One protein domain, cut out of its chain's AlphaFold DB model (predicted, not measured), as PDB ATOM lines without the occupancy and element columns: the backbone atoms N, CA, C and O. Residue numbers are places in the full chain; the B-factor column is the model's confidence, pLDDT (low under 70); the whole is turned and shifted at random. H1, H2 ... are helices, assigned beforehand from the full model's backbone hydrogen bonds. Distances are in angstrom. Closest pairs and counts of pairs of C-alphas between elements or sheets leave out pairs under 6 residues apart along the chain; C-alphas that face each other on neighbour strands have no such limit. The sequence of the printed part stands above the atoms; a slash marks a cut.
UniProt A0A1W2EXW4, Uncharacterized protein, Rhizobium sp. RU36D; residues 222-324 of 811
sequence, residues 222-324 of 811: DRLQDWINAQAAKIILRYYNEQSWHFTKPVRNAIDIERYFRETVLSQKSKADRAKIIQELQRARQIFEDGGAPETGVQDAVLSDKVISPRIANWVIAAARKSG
ATOM      1  N   ASP A 222     -44.733  -2.818 -44.643       69.81
ATOM      2  CA  ASP A 222     -45.770  -1.801 -44.554       69.81
ATOM      3  C   ASP A 222     -45.308  -0.400 -44.977       69.81
ATOM      4  O   ASP A 222     -46.146   0.486 -45.129       69.81
ATOM      5  N   ARG A 223     -44.004  -0.170 -45.159       83.50
ATOM      6  CA  ARG A 223     -43.389   1.153 -45.344       83.50
ATOM      7  C   ARG A 223     -42.208   1.090 -46.323       83.50
ATOM      8  O   ARG A 223     -41.055   1.247 -45.924       83.50
ATOM      9  N   LEU A 224     -42.495   0.915 -47.617       86.69
ATOM     10  CA  LEU A 224     -41.479   0.852 -48.681       86.69
ATOM     11  C   LEU A 224     -40.499   2.040 -48.672       86.69
ATOM     12  O   LEU A 224     -39.303   1.840 -48.858       86.69
ATOM     13  N   GLN A 225     -40.962   3.265 -48.401       89.25
ATOM     14  CA  GLN A 225     -40.075   4.434 -48.323       89.25
ATOM     15  C   GLN A 225     -39.025   4.310 -47.213       89.25
ATOM     16  O   GLN A 225     -37.856   4.630 -47.431       89.25
ATOM     17  N   ASP A 226     -39.433   3.848 -46.029       89.31
ATOM     18  CA  ASP A 226     -38.522   3.669 -44.898       89.31
ATOM     19  C   ASP A 226     -37.485   2.592 -45.221       89.31
ATOM     20  O   ASP A 226     -36.308   2.760 -44.906       89.31
ATOM     21  N   TRP A 227     -37.896   1.539 -45.932       88.25
ATOM     22  CA  TRP A 227     -36.985   0.514 -46.427       88.25
ATOM     23  C   TRP A 227     -35.950   1.087 -47.399       88.25
ATOM     24  O   TRP A 227     -34.747   0.894 -47.207       88.25
ATOM     25  N   ILE A 228     -36.399   1.827 -48.417       91.44
ATOM     26  CA  ILE A 228     -35.514   2.488 -49.385       91.44
ATOM     27  C   ILE A 228     -34.501   3.363 -48.647       91.44
ATOM     28  O   ILE A 228     -33.299   3.283 -48.908       91.44
ATOM     29  N   ASN A 229     -34.972   4.147 -47.676       92.44
ATOM     30  CA  ASN A 229     -34.117   5.046 -46.920       92.44
ATOM     31  C   ASN A 229     -33.101   4.288 -46.057       92.44
ATOM     32  O   ASN A 229     -31.921   4.635 -46.029       92.44
ATOM     33  N   ALA A 230     -33.528   3.229 -45.377       91.06
ATOM     34  CA  ALA A 230     -32.649   2.414 -44.554       91.06
ATOM     35  C   ALA A 230     -31.573   1.707 -45.406       91.06
ATOM     36  O   ALA A 230     -30.402   1.674 -45.022       91.06
ATOM     37  N   GLN A 231     -31.935   1.211 -46.594       91.44
ATOM     38  CA  GLN A 231     -30.990   0.614 -47.542       91.44
ATOM     39  C   GLN A 231     -30.007   1.654 -48.103       91.44
ATOM     40  O   GLN A 231     -28.809   1.381 -48.185       91.44
ATOM     41  N   ALA A 232     -30.482   2.853 -48.450       94.19
ATOM     42  CA  ALA A 232     -29.627   3.952 -48.895       94.19
ATOM     43  C   ALA A 232     -28.629   4.361 -47.801       94.19
ATOM     44  O   ALA A 232     -27.435   4.485 -48.065       94.19
ATOM     45  N   ALA A 233     -29.096   4.503 -46.559       94.25
ATOM     46  CA  ALA A 233     -28.250   4.838 -45.420       94.25
ATOM     47  C   ALA A 233     -27.193   3.761 -45.138       94.25
ATOM     48  O   ALA A 233     -26.039   4.106 -44.899       94.25
ATOM     49  N   LYS A 234     -27.543   2.469 -45.250       91.62
ATOM     50  CA  LYS A 234     -26.567   1.367 -45.192       91.62
ATOM     51  C   LYS A 234     -25.473   1.528 -46.249       91.62
ATOM     52  O   LYS A 234     -24.301   1.382 -45.922       91.62
ATOM     53  N   ILE A 235     -25.836   1.811 -47.503       92.00
ATOM     54  CA  ILE A 235     -24.866   1.992 -48.599       92.00
ATOM     55  C   ILE A 235     -23.949   3.186 -48.322       92.00
ATOM     56  O   ILE A 235     -22.741   3.069 -48.509       92.00
ATOM     57  N   ILE A 236     -24.509   4.304 -47.854       95.12
ATOM     58  CA  ILE A 236     -23.756   5.522 -47.532       95.12
ATOM     59  C   ILE A 236     -22.758   5.258 -46.401       95.12
ATOM     60  O   ILE A 236     -21.563   5.461 -46.594       95.12
ATOM     61  N   LEU A 237     -23.234   4.757 -45.256       92.88
ATOM     62  CA  LEU A 237     -22.390   4.463 -44.094       92.88
ATOM     63  C   LEU A 237     -21.297   3.454 -44.451       92.88
ATOM     64  O   LEU A 237     -20.150   3.626 -44.073       92.88
ATOM     65  N   ARG A 238     -21.625   2.435 -45.249       89.44
ATOM     66  CA  ARG A 238     -20.667   1.396 -45.619       89.44
ATOM     67  C   ARG A 238     -19.645   1.872 -46.656       89.44
ATOM     68  O   ARG A 238     -18.454   1.700 -46.443       89.44
ATOM     69  N   TYR A 239     -20.068   2.440 -47.782       90.62
ATOM     70  CA  TYR A 239     -19.183   2.630 -48.944       90.62
ATOM     71  C   TYR A 239     -18.790   4.080 -49.230       90.62
ATOM     72  O   TYR A 239     -17.920   4.302 -50.070       90.62
ATOM     73  N   TYR A 240     -19.419   5.053 -48.567       93.75
ATOM     74  CA  TYR A 240     -19.168   6.480 -48.784       93.75
ATOM     75  C   TYR A 240     -18.745   7.230 -47.513       93.75
ATOM     76  O   TYR A 240     -18.357   8.390 -47.618       93.75
ATOM     77  N   ASN A 241     -18.784   6.604 -46.334       92.38
ATOM     78  CA  ASN A 241     -18.156   7.155 -45.136       92.38
ATOM     79  C   ASN A 241     -16.675   6.762 -45.109       92.38
ATOM     80  O   ASN A 241     -16.362   5.575 -45.100       92.38
ATOM     81  N   GLU A 242     -15.781   7.746 -45.053       90.94
ATOM     82  CA  GLU A 242     -14.328   7.544 -44.986       90.94
ATOM     83  C   GLU A 242     -13.895   6.721 -43.761       90.94
ATOM     84  O   GLU A 242     -12.907   6.001 -43.815       90.94
ATOM     85  N   GLN A 243     -14.670   6.769 -42.672       88.25
ATOM     86  CA  GLN A 243     -14.382   6.028 -41.440       88.25
ATOM     87  C   GLN A 243     -14.725   4.532 -41.528       88.25
ATOM     88  O   GLN A 243     -14.404   3.774 -40.619       88.25
ATOM     89  N   SER A 244     -15.397   4.098 -42.594       87.81
ATOM     90  CA  SER A 244     -15.809   2.709 -42.766       87.81
ATOM     91  C   SER A 244     -14.663   1.841 -43.270       87.81
ATOM     92  O   SER A 244     -14.018   2.174 -44.264       87.81
ATOM     93  N   TRP A 245     -14.522   0.632 -42.713       84.94
ATOM     94  CA  TRP A 245     -13.635  -0.407 -43.261       84.94
ATOM     95  C   TRP A 245     -13.967  -0.755 -44.722       84.94
ATOM     96  O   TRP A 245     -13.166  -1.343 -45.453       84.94
ATOM     97  N   HIS A 246     -15.187  -0.431 -45.161       83.19
ATOM     98  CA  HIS A 246     -15.669  -0.675 -46.510       83.19
ATOM     99  C   HIS A 246     -15.321   0.408 -47.541       83.19
ATOM    100  O   HIS A 246     -15.511   0.178 -48.742       83.19
ATOM    101  N   PHE A 247     -14.773   1.544 -47.108       88.25
ATOM    102  CA  PHE A 247     -14.420   2.655 -47.980       88.25
ATOM    103  C   PHE A 247     -13.205   2.323 -48.855       88.25
ATOM    104  O   PHE A 247     -12.145   1.942 -48.375       88.25
ATOM    105  N   THR A 248     -13.382   2.438 -50.170       84.88
ATOM    106  CA  THR A 248     -12.345   2.162 -51.189       84.88
ATOM    107  C   THR A 248     -12.328   3.230 -52.287       84.88
ATOM    108  O   THR A 248     -11.656   3.082 -53.304       84.88
ATOM    109  N   LYS A 249     -13.108   4.304 -52.110       85.75
ATOM    110  CA  LYS A 249     -13.317   5.353 -53.114       85.75
ATOM    111  C   LYS A 249     -12.334   6.512 -52.884       85.75
ATOM    112  O   LYS A 249     -11.846   6.684 -51.772       85.75
ATOM    113  N   PRO A 250     -12.072   7.356 -53.897       88.12
ATOM    114  CA  PRO A 250     -11.323   8.595 -53.696       88.12
ATOM    115  C   PRO A 250     -11.971   9.490 -52.627       88.12
ATOM    116  O   PRO A 250     -13.195   9.628 -52.614       88.12
ATOM    117  N   VAL A 251     -11.170  10.174 -51.800       88.06
ATOM    118  CA  VAL A 251     -11.650  11.039 -50.694       88.06
ATOM    119  C   VAL A 251     -12.642  12.112 -51.163       88.06
ATOM    120  O   VAL A 251     -13.600  12.418 -50.464       88.06
ATOM    121  N   ARG A 252     -12.515  12.620 -52.397       89.94
ATOM    122  CA  ARG A 252     -13.488  13.562 -53.000       89.94
ATOM    123  C   ARG A 252     -14.931  13.032 -53.066       89.94
ATOM    124  O   ARG A 252     -15.865  13.819 -53.211       89.94
ATOM    125  N   ASN A 253     -15.100  11.712 -52.998       90.38
ATOM    126  CA  ASN A 253     -16.390  11.033 -52.988       90.38
ATOM    127  C   ASN A 253     -16.871  10.716 -51.561       90.38
ATOM    128  O   ASN A 253     -17.997  10.243 -51.405       90.38
ATOM    129  N   ALA A 254     -16.072  10.971 -50.524       93.88
ATOM    130  CA  ALA A 254     -16.492  10.773 -49.144       93.88
ATOM    131  C   ALA A 254     -17.671  11.692 -48.782       93.88
ATOM    132  O   ALA A 254     -17.789  12.827 -49.253       93.88
ATOM    133  N   ILE A 255     -18.563  11.182 -47.938       95.75
ATOM    134  CA  ILE A 255     -19.700  11.909 -47.380       95.75
ATOM    135  C   ILE A 255     -19.421  12.112 -45.895       95.75
ATOM    136  O   ILE A 255     -19.413  11.155 -45.123       95.75
ATOM    137  N   ASP A 256     -19.226  13.366 -45.491       93.19
ATOM    138  CA  ASP A 256     -18.960  13.722 -44.095       93.19
ATOM    139  C   ASP A 256     -20.267  13.776 -43.285       93.19
ATOM    140  O   ASP A 256     -20.914  14.818 -43.102       93.19
ATOM    141  N   ILE A 257     -20.689  12.595 -42.837       93.81
ATOM    142  CA  ILE A 257     -21.911  12.401 -42.052       93.81
ATOM    143  C   ILE A 257     -21.779  13.094 -40.692       93.81
ATOM    144  O   ILE A 257     -22.727  13.734 -40.232       93.81
ATOM    145  N   GLU A 258     -20.604  13.026 -40.065       91.19
ATOM    146  CA  GLU A 258     -20.365  13.577 -38.729       91.19
ATOM    147  C   GLU A 258     -20.494  15.097 -38.709       91.19
ATOM    148  O   GLU A 258     -21.179  15.665 -37.847       91.19
ATOM    149  N   ARG A 259     -19.910  15.775 -39.698       92.81
ATOM    150  CA  ARG A 259     -20.063  17.219 -39.854       92.81
ATOM    151  C   ARG A 259     -21.517  17.605 -40.080       92.81
ATOM    152  O   ARG A 259     -22.004  18.527 -39.424       92.81
ATOM    153  N   TYR A 260     -22.245  16.884 -40.937       94.06
ATOM    154  CA  TYR A 260     -23.669  17.149 -41.152       94.06
ATOM    155  C   TYR A 260     -24.479  17.018 -39.856       94.06
ATOM    156  O   TYR A 260     -25.270  17.908 -39.524       94.06
ATOM    157  N   PHE A 261     -24.266  15.941 -39.097       93.44
ATOM    158  CA  PHE A 261     -24.958  15.728 -37.829       93.44
ATOM    159  C   PHE A 261     -24.612  16.819 -36.816       93.44
ATOM    160  O   PHE A 261     -25.523  17.397 -36.225       93.44
ATOM    161  N   ARG A 262     -23.332  17.165 -36.654       92.69
ATOM    162  CA  ARG A 262     -22.877  18.209 -35.725       92.69
ATOM    163  C   ARG A 262     -23.463  19.579 -36.060       92.69
ATOM    164  O   ARG A 262     -24.035  20.229 -35.186       92.69
ATOM    165  N   GLU A 263     -23.337  20.003 -37.314       93.12
ATOM    166  CA  GLU A 263     -23.700  21.354 -37.751       93.12
ATOM    167  C   GLU A 263     -25.211  21.529 -37.943       93.12
ATOM    168  O   GLU A 263     -25.754  22.587 -37.627       93.12
ATOM    169  N   THR A 264     -25.904  20.503 -38.449       91.12
ATOM    170  CA  THR A 264     -27.288  20.642 -38.941       91.12
ATOM    171  C   THR A 264     -28.303  19.944 -38.038       91.12
ATOM    172  O   THR A 264     -29.368  20.492 -37.765       91.12
ATOM    173  N   VAL A 265     -28.000  18.732 -37.564       90.38
ATOM    174  CA  VAL A 265     -28.973  17.918 -36.816       90.38
ATOM    175  C   VAL A 265     -28.926  18.219 -35.323       90.38
ATOM    176  O   VAL A 265     -29.961  18.472 -34.714       90.38
ATOM    177  N   LEU A 266     -27.738  18.161 -34.721       91.50
ATOM    178  CA  LEU A 266     -27.534  18.216 -33.275       91.50
ATOM    179  C   LEU A 266     -27.568  19.648 -32.743       91.50
ATOM    180  O   LEU A 266     -28.070  19.866 -31.638       91.50
ATOM    181  N   SER A 267     -27.094  20.624 -33.523       87.88
ATOM    182  CA  SER A 267     -27.053  22.045 -33.148       87.88
ATOM    183  C   SER A 267     -28.404  22.567 -32.638       87.88
ATOM    184  O   SER A 267     -28.443  23.314 -31.664       87.88
ATOM    185  N   GLN A 268     -29.512  22.061 -33.185       85.44
ATOM    186  CA  GLN A 268     -30.885  22.471 -32.867       85.44
ATOM    187  C   GLN A 268     -31.608  21.575 -31.840       85.44
ATOM    188  O   GLN A 268     -32.830  21.658 -31.698       85.44
ATOM    189  N   LYS A 269     -30.909  20.650 -31.170       90.19
ATOM    190  CA  LYS A 269     -31.525  19.649 -30.275       90.19
ATOM    191  C   LYS A 269     -31.077  19.800 -28.829       90.19
ATOM    192  O   LYS A 269     -29.969  20.264 -28.565       90.19
ATOM    193  N   SER A 270     -31.937  19.369 -27.906       91.44
ATOM    194  CA  SER A 270     -31.634  19.315 -26.474       91.44
ATOM    195  C   SER A 270     -30.466  18.359 -26.188       91.44
ATOM    196  O   SER A 270     -30.194  17.449 -26.972       91.44
ATOM    197  N   LYS A 271     -29.778  18.519 -25.050       89.12
ATOM    198  CA  LYS A 271     -28.658  17.636 -24.665       89.12
ATOM    199  C   LYS A 271     -29.073  16.156 -24.604       89.12
ATOM    200  O   LYS A 271     -28.324  15.299 -25.065       89.12
ATOM    201  N   ALA A 272     -30.271  15.873 -24.088       89.00
ATOM    202  CA  ALA A 272     -30.815  14.518 -24.006       89.00
ATOM    203  C   ALA A 272     -31.109  13.926 -25.397       89.00
ATOM    204  O   ALA A 272     -30.710  12.798 -25.688       89.00
ATOM    205  N   ASP A 273     -31.725  14.706 -26.293       88.94
ATOM    206  CA  ASP A 273     -31.986  14.269 -27.669       88.94
ATOM    207  C   ASP A 273     -30.693  14.030 -28.446       88.94
ATOM    208  O   ASP A 273     -30.599  13.060 -29.195       88.94
ATOM    209  N   ARG A 274     -29.682  14.892 -28.261       90.19
ATOM    210  CA  ARG A 274     -28.363  14.729 -28.889       90.19
ATOM    211  C   ARG A 274     -27.746  13.385 -28.517       90.19
ATOM    212  O   ARG A 274     -27.335  12.655 -29.412       90.19
ATOM    213  N   ALA A 275     -27.734  13.041 -27.227       88.00
ATOM    214  CA  ALA A 275     -27.191  11.769 -26.751       88.00
ATOM    215  C   ALA A 275     -27.915  10.567 -27.377       88.00
ATOM    216  O   ALA A 275     -27.265   9.645 -27.867       88.00
ATOM    217  N   LYS A 276     -29.251  10.611 -27.448       90.56
ATOM    218  CA  LYS A 276     -30.054   9.553 -28.076       90.56
ATOM    219  C   LYS A 276     -29.761   9.406 -29.573       90.56
ATOM    220  O   LYS A 276     -29.585   8.293 -30.055       90.56
ATOM    221  N   ILE A 277     -29.692  10.520 -30.305       91.94
ATOM    222  CA  ILE A 277     -29.399  10.528 -31.748       91.94
ATOM    223  C   ILE A 277     -28.008   9.953 -32.023       91.94
ATOM    224  O   ILE A 277     -27.860   9.122 -32.916       91.94
ATOM    225  N   ILE A 278     -27.006  10.374 -31.246       90.75
ATOM    226  CA  ILE A 278     -25.633   9.871 -31.359       90.75
ATOM    227  C   ILE A 278     -25.603   8.365 -31.088       90.75
ATOM    228  O   ILE A 278     -25.001   7.631 -31.862       90.75
ATOM    229  N   GLN A 279     -26.301   7.890 -30.056       89.88
ATOM    230  CA  GLN A 279     -26.369   6.464 -29.737       89.88
ATOM    231  C   GLN A 279     -27.029   5.640 -30.858       89.88
ATOM    232  O   GLN A 279     -26.554   4.553 -31.186       89.88
ATOM    233  N   GLU A 280     -28.120   6.133 -31.456       90.06
ATOM    234  CA  GLU A 280     -28.768   5.465 -32.594       90.06
ATOM    235  C   GLU A 280     -27.855   5.435 -33.831       90.06
ATOM    236  O   GLU A 280     -27.768   4.399 -34.492       90.06
ATOM    237  N   LEU A 281     -27.146   6.533 -34.122       90.62
ATOM    238  CA  LEU A 281     -26.173   6.588 -35.214       90.62
ATOM    239  C   LEU A 281     -25.010   5.619 -34.964       90.62
ATOM    240  O   LEU A 281     -24.716   4.804 -35.829       90.62
ATOM    241  N   GLN A 282     -24.400   5.643 -33.776       88.31
ATOM    242  CA  GLN A 282     -23.303   4.745 -33.398       88.31
ATOM    243  C   GLN A 282     -23.689   3.271 -33.527       88.31
ATOM    244  O   GLN A 282     -22.906   2.480 -34.040       88.31
ATOM    245  N   ARG A 283     -24.914   2.895 -33.137       85.75
ATOM    246  CA  ARG A 283     -25.412   1.528 -33.335       85.75
ATOM    247  C   ARG A 283     -25.461   1.146 -34.815       85.75
ATOM    248  O   ARG A 283     -25.049   0.047 -35.172       85.75
ATOM    249  N   ALA A 284     -25.970   2.032 -35.673       86.94
ATOM    250  CA  ALA A 284     -26.003   1.780 -37.111       86.94
ATOM    251  C   ALA A 284     -24.583   1.671 -37.694       86.94
ATOM    252  O   ALA A 284     -24.327   0.788 -38.511       86.94
ATOM    253  N   ARG A 285     -23.651   2.515 -37.232       87.38
ATOM    254  CA  ARG A 285     -22.233   2.490 -37.624       87.38
ATOM    255  C   ARG A 285     -21.560   1.170 -37.258       87.38
ATOM    256  O   ARG A 285     -21.044   0.509 -38.148       87.38
ATOM    257  N   GLN A 286     -21.696   0.710 -36.015       83.25
ATOM    258  CA  GLN A 286     -21.149  -0.580 -35.564       83.25
ATOM    259  C   GLN A 286     -21.585  -1.761 -36.447       83.25
ATOM    260  O   GLN A 286     -20.829  -2.700 -36.670       83.25
ATOM    261  N   ILE A 287     -22.812  -1.719 -36.974       80.25
ATOM    262  CA  ILE A 287     -23.351  -2.784 -37.830       80.25
ATOM    263  C   ILE A 287     -22.880  -2.637 -39.288       80.25
ATOM    264  O   ILE A 287     -22.700  -3.635 -39.990       80.25
ATOM    265  N   PHE A 288     -22.724  -1.409 -39.789       83.50
ATOM    266  CA  PHE A 288     -22.488  -1.161 -41.214       83.50
ATOM    267  C   PHE A 288     -21.036  -0.840 -41.593       83.50
ATOM    268  O   PHE A 288     -20.678  -1.137 -42.737       83.50
ATOM    269  N   GLU A 289     -20.240  -0.290 -40.674       78.94
ATOM    270  CA  GLU A 289     -18.867   0.213 -40.869       78.94
ATOM    271  C   GLU A 289     -17.795  -0.759 -40.352       78.94
ATOM    272  O   GLU A 289     -16.824  -1.015 -41.063       78.94
ATOM    273  N   ASP A 290     -18.000  -1.358 -39.172       66.44
ATOM    274  CA  ASP A 290     -16.957  -2.077 -38.411       66.44
ATOM    275  C   ASP A 290     -16.824  -3.577 -38.764       66.44
ATOM    276  O   ASP A 290     -16.415  -4.397 -37.944       66.44
ATOM    277  N   GLY A 291     -17.194  -3.982 -39.983       54.62
ATOM    278  CA  GLY A 291     -17.043  -5.375 -40.434       54.62
ATOM    279  C   GLY A 291     -17.932  -6.397 -39.706       54.62
ATOM    280  O   GLY A 291     -17.604  -7.584 -39.701       54.62
ATOM    281  N   GLY A 292     -19.044  -5.957 -39.098       44.28
ATOM    282  CA  GLY A 292     -19.974  -6.809 -38.351       44.28
ATOM    283  C   GLY A 292     -20.320  -8.098 -39.100       44.28
ATOM    284  O   GLY A 292     -20.995  -8.021 -40.119       44.28
ATOM    285  N   ALA A 293     -19.825  -9.221 -38.560       39.19
ATOM    286  CA  ALA A 293     -19.780 -10.582 -39.102       39.19
ATOM    287  C   ALA A 293     -19.464 -10.663 -40.617       39.19
ATOM    288  O   ALA A 293     -20.257 -10.198 -41.439       39.19
ATOM    289  N   PRO A 294     -18.363 -11.326 -41.036       41.03
ATOM    290  CA  PRO A 294     -18.196 -11.671 -42.443       41.03
ATOM    291  C   PRO A 294     -19.484 -12.324 -42.958       41.03
ATOM    292  O   PRO A 294     -20.185 -13.005 -42.209       41.03
ATOM    293  N   GLU A 295     -19.801 -12.128 -44.238       43.38
ATOM    294  CA  GLU A 295     -20.990 -12.648 -44.943       43.38
ATOM    295  C   GLU A 295     -21.138 -14.199 -44.894       43.38
ATOM    296  O   GLU A 295     -21.972 -14.807 -45.570       43.38
ATOM    297  N   THR A 296     -20.343 -14.860 -44.057       33.00
ATOM    298  CA  THR A 296     -20.377 -16.244 -43.611       33.00
ATOM    299  C   THR A 296     -21.503 -16.479 -42.590       33.00
ATOM    300  O   THR A 296     -21.290 -16.724 -41.407       33.00
ATOM    301  N   GLY A 297     -22.746 -16.467 -43.065       34.84
ATOM    302  CA  GLY A 297     -23.734 -17.467 -42.639       34.84
ATOM    303  C   GLY A 297     -24.475 -17.307 -41.303       34.84
ATOM    304  O   GLY A 297     -25.428 -18.062 -41.101       34.84
ATOM    305  N   VAL A 298     -24.156 -16.342 -40.435       31.70
ATOM    306  CA  VAL A 298     -24.920 -16.108 -39.191       31.70
ATOM    307  C   VAL A 298     -25.569 -14.725 -39.214       31.70
ATOM    308  O   VAL A 298     -24.973 -13.736 -38.821       31.70
ATOM    309  N   GLN A 299     -26.817 -14.704 -39.694       39.34
ATOM    310  CA  GLN A 299     -27.772 -13.588 -39.669       39.34
ATOM    311  C   GLN A 299     -27.215 -12.249 -40.176       39.34
ATOM    312  O   GLN A 299     -26.771 -11.413 -39.395       39.34
ATOM    313  N   ASP A 300     -27.398 -11.992 -41.481       46.47
ATOM    314  CA  ASP A 300     -27.648 -10.629 -41.961       46.47
ATOM    315  C   ASP A 300     -28.550  -9.946 -40.929       46.47
ATOM    316  O   ASP A 300     -29.675 -10.411 -40.708       46.47
ATOM    317  N   ALA A 301     -28.064  -8.910 -40.238       52.59
ATOM    318  CA  ALA A 301     -28.915  -8.134 -39.352       52.59
ATOM    319  C   ALA A 301     -30.052  -7.596 -40.222       52.59
ATOM    320  O   ALA A 301     -29.852  -6.678 -41.019       52.59
ATOM    321  N   VAL A 302     -31.211  -8.255 -40.138       64.00
ATOM    322  CA  VAL A 302     -32.384  -7.976 -40.959       64.00
ATOM    323  C   VAL A 302     -32.641  -6.485 -40.840       64.00
ATOM    324  O   VAL A 302     -32.884  -5.970 -39.743       64.00
ATOM    325  N   LEU A 303     -32.469  -5.801 -41.967       73.06
ATOM    326  CA  LEU A 303     -32.469  -4.353 -42.047       73.06
ATOM    327  C   LEU A 303     -33.823  -3.874 -41.531       73.06
ATOM    328  O   LEU A 303     -34.830  -4.123 -42.169       73.06
ATOM    329  N   SER A 304     -33.857  -3.284 -40.339       76.25
ATOM    330  CA  SER A 304     -35.091  -3.024 -39.590       76.25
ATOM    331  C   SER A 304     -34.959  -1.754 -38.759       76.25
ATOM    332  O   SER A 304     -33.847  -1.296 -38.493       76.25
ATOM    333  N   ASP A 305     -36.084  -1.253 -38.242       79.81
ATOM    334  CA  ASP A 305     -36.118  -0.055 -37.385       79.81
ATOM    335  C   ASP A 305     -35.248  -0.163 -36.130       79.81
ATOM    336  O   ASP A 305     -34.897   0.842 -35.514       79.81
ATOM    337  N   LYS A 306     -34.910  -1.393 -35.724       79.00
ATOM    338  CA  LYS A 306     -34.016  -1.653 -34.593       79.00
ATOM    339  C   LYS A 306     -32.546  -1.412 -34.940       79.00
ATOM    340  O   LYS A 306     -31.778  -1.058 -34.045       79.00
ATOM    341  N   VAL A 307     -32.182  -1.640 -36.202       80.69
ATOM    342  CA  VAL A 307     -30.830  -1.456 -36.744       80.69
ATOM    343  C   VAL A 307     -30.606   0.017 -37.061       80.69
ATOM    344  O   VAL A 307     -29.658   0.613 -36.562       80.69
ATOM    345  N   ILE A 308     -31.504   0.615 -37.846       86.62
ATOM    346  CA  ILE A 308     -31.458   2.033 -38.191       86.62
ATOM    347  C   ILE A 308     -32.876   2.595 -38.199       86.62
ATOM    348  O   ILE A 308     -33.748   2.112 -38.917       86.62
ATOM    349  N   SER A 309     -33.126   3.612 -37.377       89.56
ATOM    350  CA  SER A 309     -34.448   4.231 -37.331       89.56
ATOM    351  C   SER A 309     -34.696   5.047 -38.612       89.56
ATOM    352  O   SER A 309     -33.748   5.629 -39.157       89.56
ATOM    353  N   PRO A 310     -35.953   5.177 -39.087       89.88
ATOM    354  CA  PRO A 310     -36.261   5.953 -40.294       89.88
ATOM    355  C   PRO A 310     -35.754   7.398 -40.213       89.88
ATOM    356  O   PRO A 310     -35.330   7.989 -41.203       89.88
ATOM    357  N   ARG A 311     -35.734   7.964 -39.000       91.88
ATOM    358  CA  ARG A 311     -35.220   9.309 -38.730       91.88
ATOM    359  C   ARG A 311     -33.714   9.415 -38.980       91.88
ATOM    360  O   ARG A 311     -33.295  10.352 -39.654       91.88
ATOM    361  N   ILE A 312     -32.920   8.470 -38.471       94.12
ATOM    362  CA  ILE A 312     -31.469   8.435 -38.707       94.12
ATOM    363  C   ILE A 312     -31.185   8.202 -40.190       94.12
ATOM    364  O   ILE A 312     -30.392   8.939 -40.774       94.12
ATOM    365  N   ALA A 313     -31.887   7.255 -40.821       93.75
ATOM    366  CA  ALA A 313     -31.745   6.981 -42.248       93.75
ATOM    367  C   ALA A 313     -31.988   8.239 -43.104       93.75
ATOM    368  O   ALA A 313     -31.170   8.581 -43.958       93.75
ATOM    369  N   ASN A 314     -33.054   8.990 -42.811       93.25
ATOM    370  CA  ASN A 314     -33.366  10.247 -43.494       93.25
ATOM    371  C   ASN A 314     -32.259  11.300 -43.348       93.25
ATOM    372  O   ASN A 314     -31.960  12.009 -44.307       93.25
ATOM    373  N   TRP A 315     -31.635  11.418 -42.173       95.50
ATOM    374  CA  TRP A 315     -30.544  12.373 -41.970       95.50
ATOM    375  C   TRP A 315     -29.245  11.963 -42.656       95.50
ATOM    376  O   TRP A 315     -28.567  12.831 -43.197       95.50
ATOM    377  N   VAL A 316     -28.925  10.668 -42.698       96.38
ATOM    378  CA  VAL A 316     -27.778  10.154 -43.464       96.38
ATOM    379  C   VAL A 316     -27.954  10.456 -44.958       96.38
ATOM    380  O   VAL A 316     -27.042  10.965 -45.606       96.38
ATOM    381  N   ILE A 317     -29.155  10.245 -45.499       95.62
ATOM    382  CA  ILE A 317     -29.479  10.606 -46.890       95.62
ATOM    383  C   ILE A 317     -29.400  12.119 -47.100       95.62
ATOM    384  O   ILE A 317     -28.901  12.578 -48.126       95.62
ATOM    385  N   ALA A 318     -29.866  12.918 -46.139       93.94
ATOM    386  CA  ALA A 318     -29.773  14.371 -46.224       93.94
ATOM    387  C   ALA A 318     -28.311  14.863 -46.234       93.94
ATOM    388  O   ALA A 318     -27.992  15.772 -47.000       93.94
ATOM    389  N   ALA A 319     -27.414  14.226 -45.473       95.56
ATOM    390  CA  ALA A 319     -25.975  14.496 -45.517       95.56
ATOM    391  C   ALA A 319     -25.384  14.220 -46.910       95.56
ATOM    392  O   ALA A 319     -24.660  15.050 -47.470       95.56
ATOM    393  N   ALA A 320     -25.759  13.089 -47.513       96.19
ATOM    394  CA  ALA A 320     -25.362  12.739 -48.874       96.19
ATOM    395  C   ALA A 320     -25.863  13.770 -49.901       96.19
ATOM    396  O   ALA A 320     -25.088  14.248 -50.730       96.19
ATOM    397  N   ARG A 321     -27.128  14.197 -49.800       94.50
ATOM    398  CA  ARG A 321     -27.699  15.247 -50.665       94.50
ATOM    399  C   ARG A 321     -26.983  16.582 -50.516       94.50
ATOM    400  O   ARG A 321     -26.672  17.205 -51.525       94.50
ATOM    401  N   LYS A 322     -26.662  17.000 -49.284       93.12
ATOM    402  CA  LYS A 322     -25.870  18.218 -49.025       93.12
ATOM    403  C   LYS A 322     -24.487  18.142 -49.684       93.12
ATOM    404  O   LYS A 322     -23.967  19.158 -50.124       93.12
ATOM    405  N   SER A 323     -23.934  16.936 -49.811       93.69
ATOM    406  CA  SER A 323     -22.659  16.663 -50.492       93.69
ATOM    407  C   SER A 323     -22.783  16.568 -52.029       93.69
ATOM    408  O   SER A 323     -21.789  16.343 -52.729       93.69
ATOM    409  N   GLY A 324     -23.992  16.765 -52.568       94.44
ATOM    410  CA  GLY A 324     -24.301  16.781 -53.999       94.44
ATOM    411  C   GLY A 324     -24.756  15.441 -54.578       94.44
ATOM    412  O   GLY A 324     -24.859  15.329 -55.798       94.44
TER     413      GLY A 324
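AT A GLANCE: This is residues 222 to 324 of the 811 residues of an uncharacterized protein of Rhizobium sp. RU36D (UniProt A0A1W2EXW4). Four helices pack mostly crossed, with H4 between H1 and H2; H3, the longest, runs across H4 and meets H1 with residues 285 to 288. Residues 294 to 299 stick out as a loop. The 103 printed residues, all helix by class, hold H1 to H4 in chain order; compact, radius of gyration of the C-alphas 13.5 A, spans 42 by 35 by 24 A.

HOW THE PARTS SIT: H1, residues 224 to 239, touches H4, residues 310 to 322, at a steep tilt of 57 degrees; closest C-alphas Ala 233 and Ala 313, 5.2 A. H2, residues 257 to 266, touches H4; closest C-alphas Tyr 260 and Ala 319, 5.6 A. H3, residues 271 to 288, touches H1; closest C-alphas Arg 238 and Phe 288, 5.4 A. Every O i to N i+4 pair is within hydrogen-bond range in H1, H3 and H4; 5 of 6 in H2.

IN THESE COORDINATES: H1 spans 22.4 A from C-alpha 224 at (-41.479, 0.852, -48.681), H3 25.8 A, and H4 18.3 A to C-alpha 322 at (-25.870, 18.218, -49.025).

THE WHOLE: The printed part has no cut. Links H1 to H2 and H3 to H4 are long. Residues 222 and 290 to 302 have pLDDT under 70.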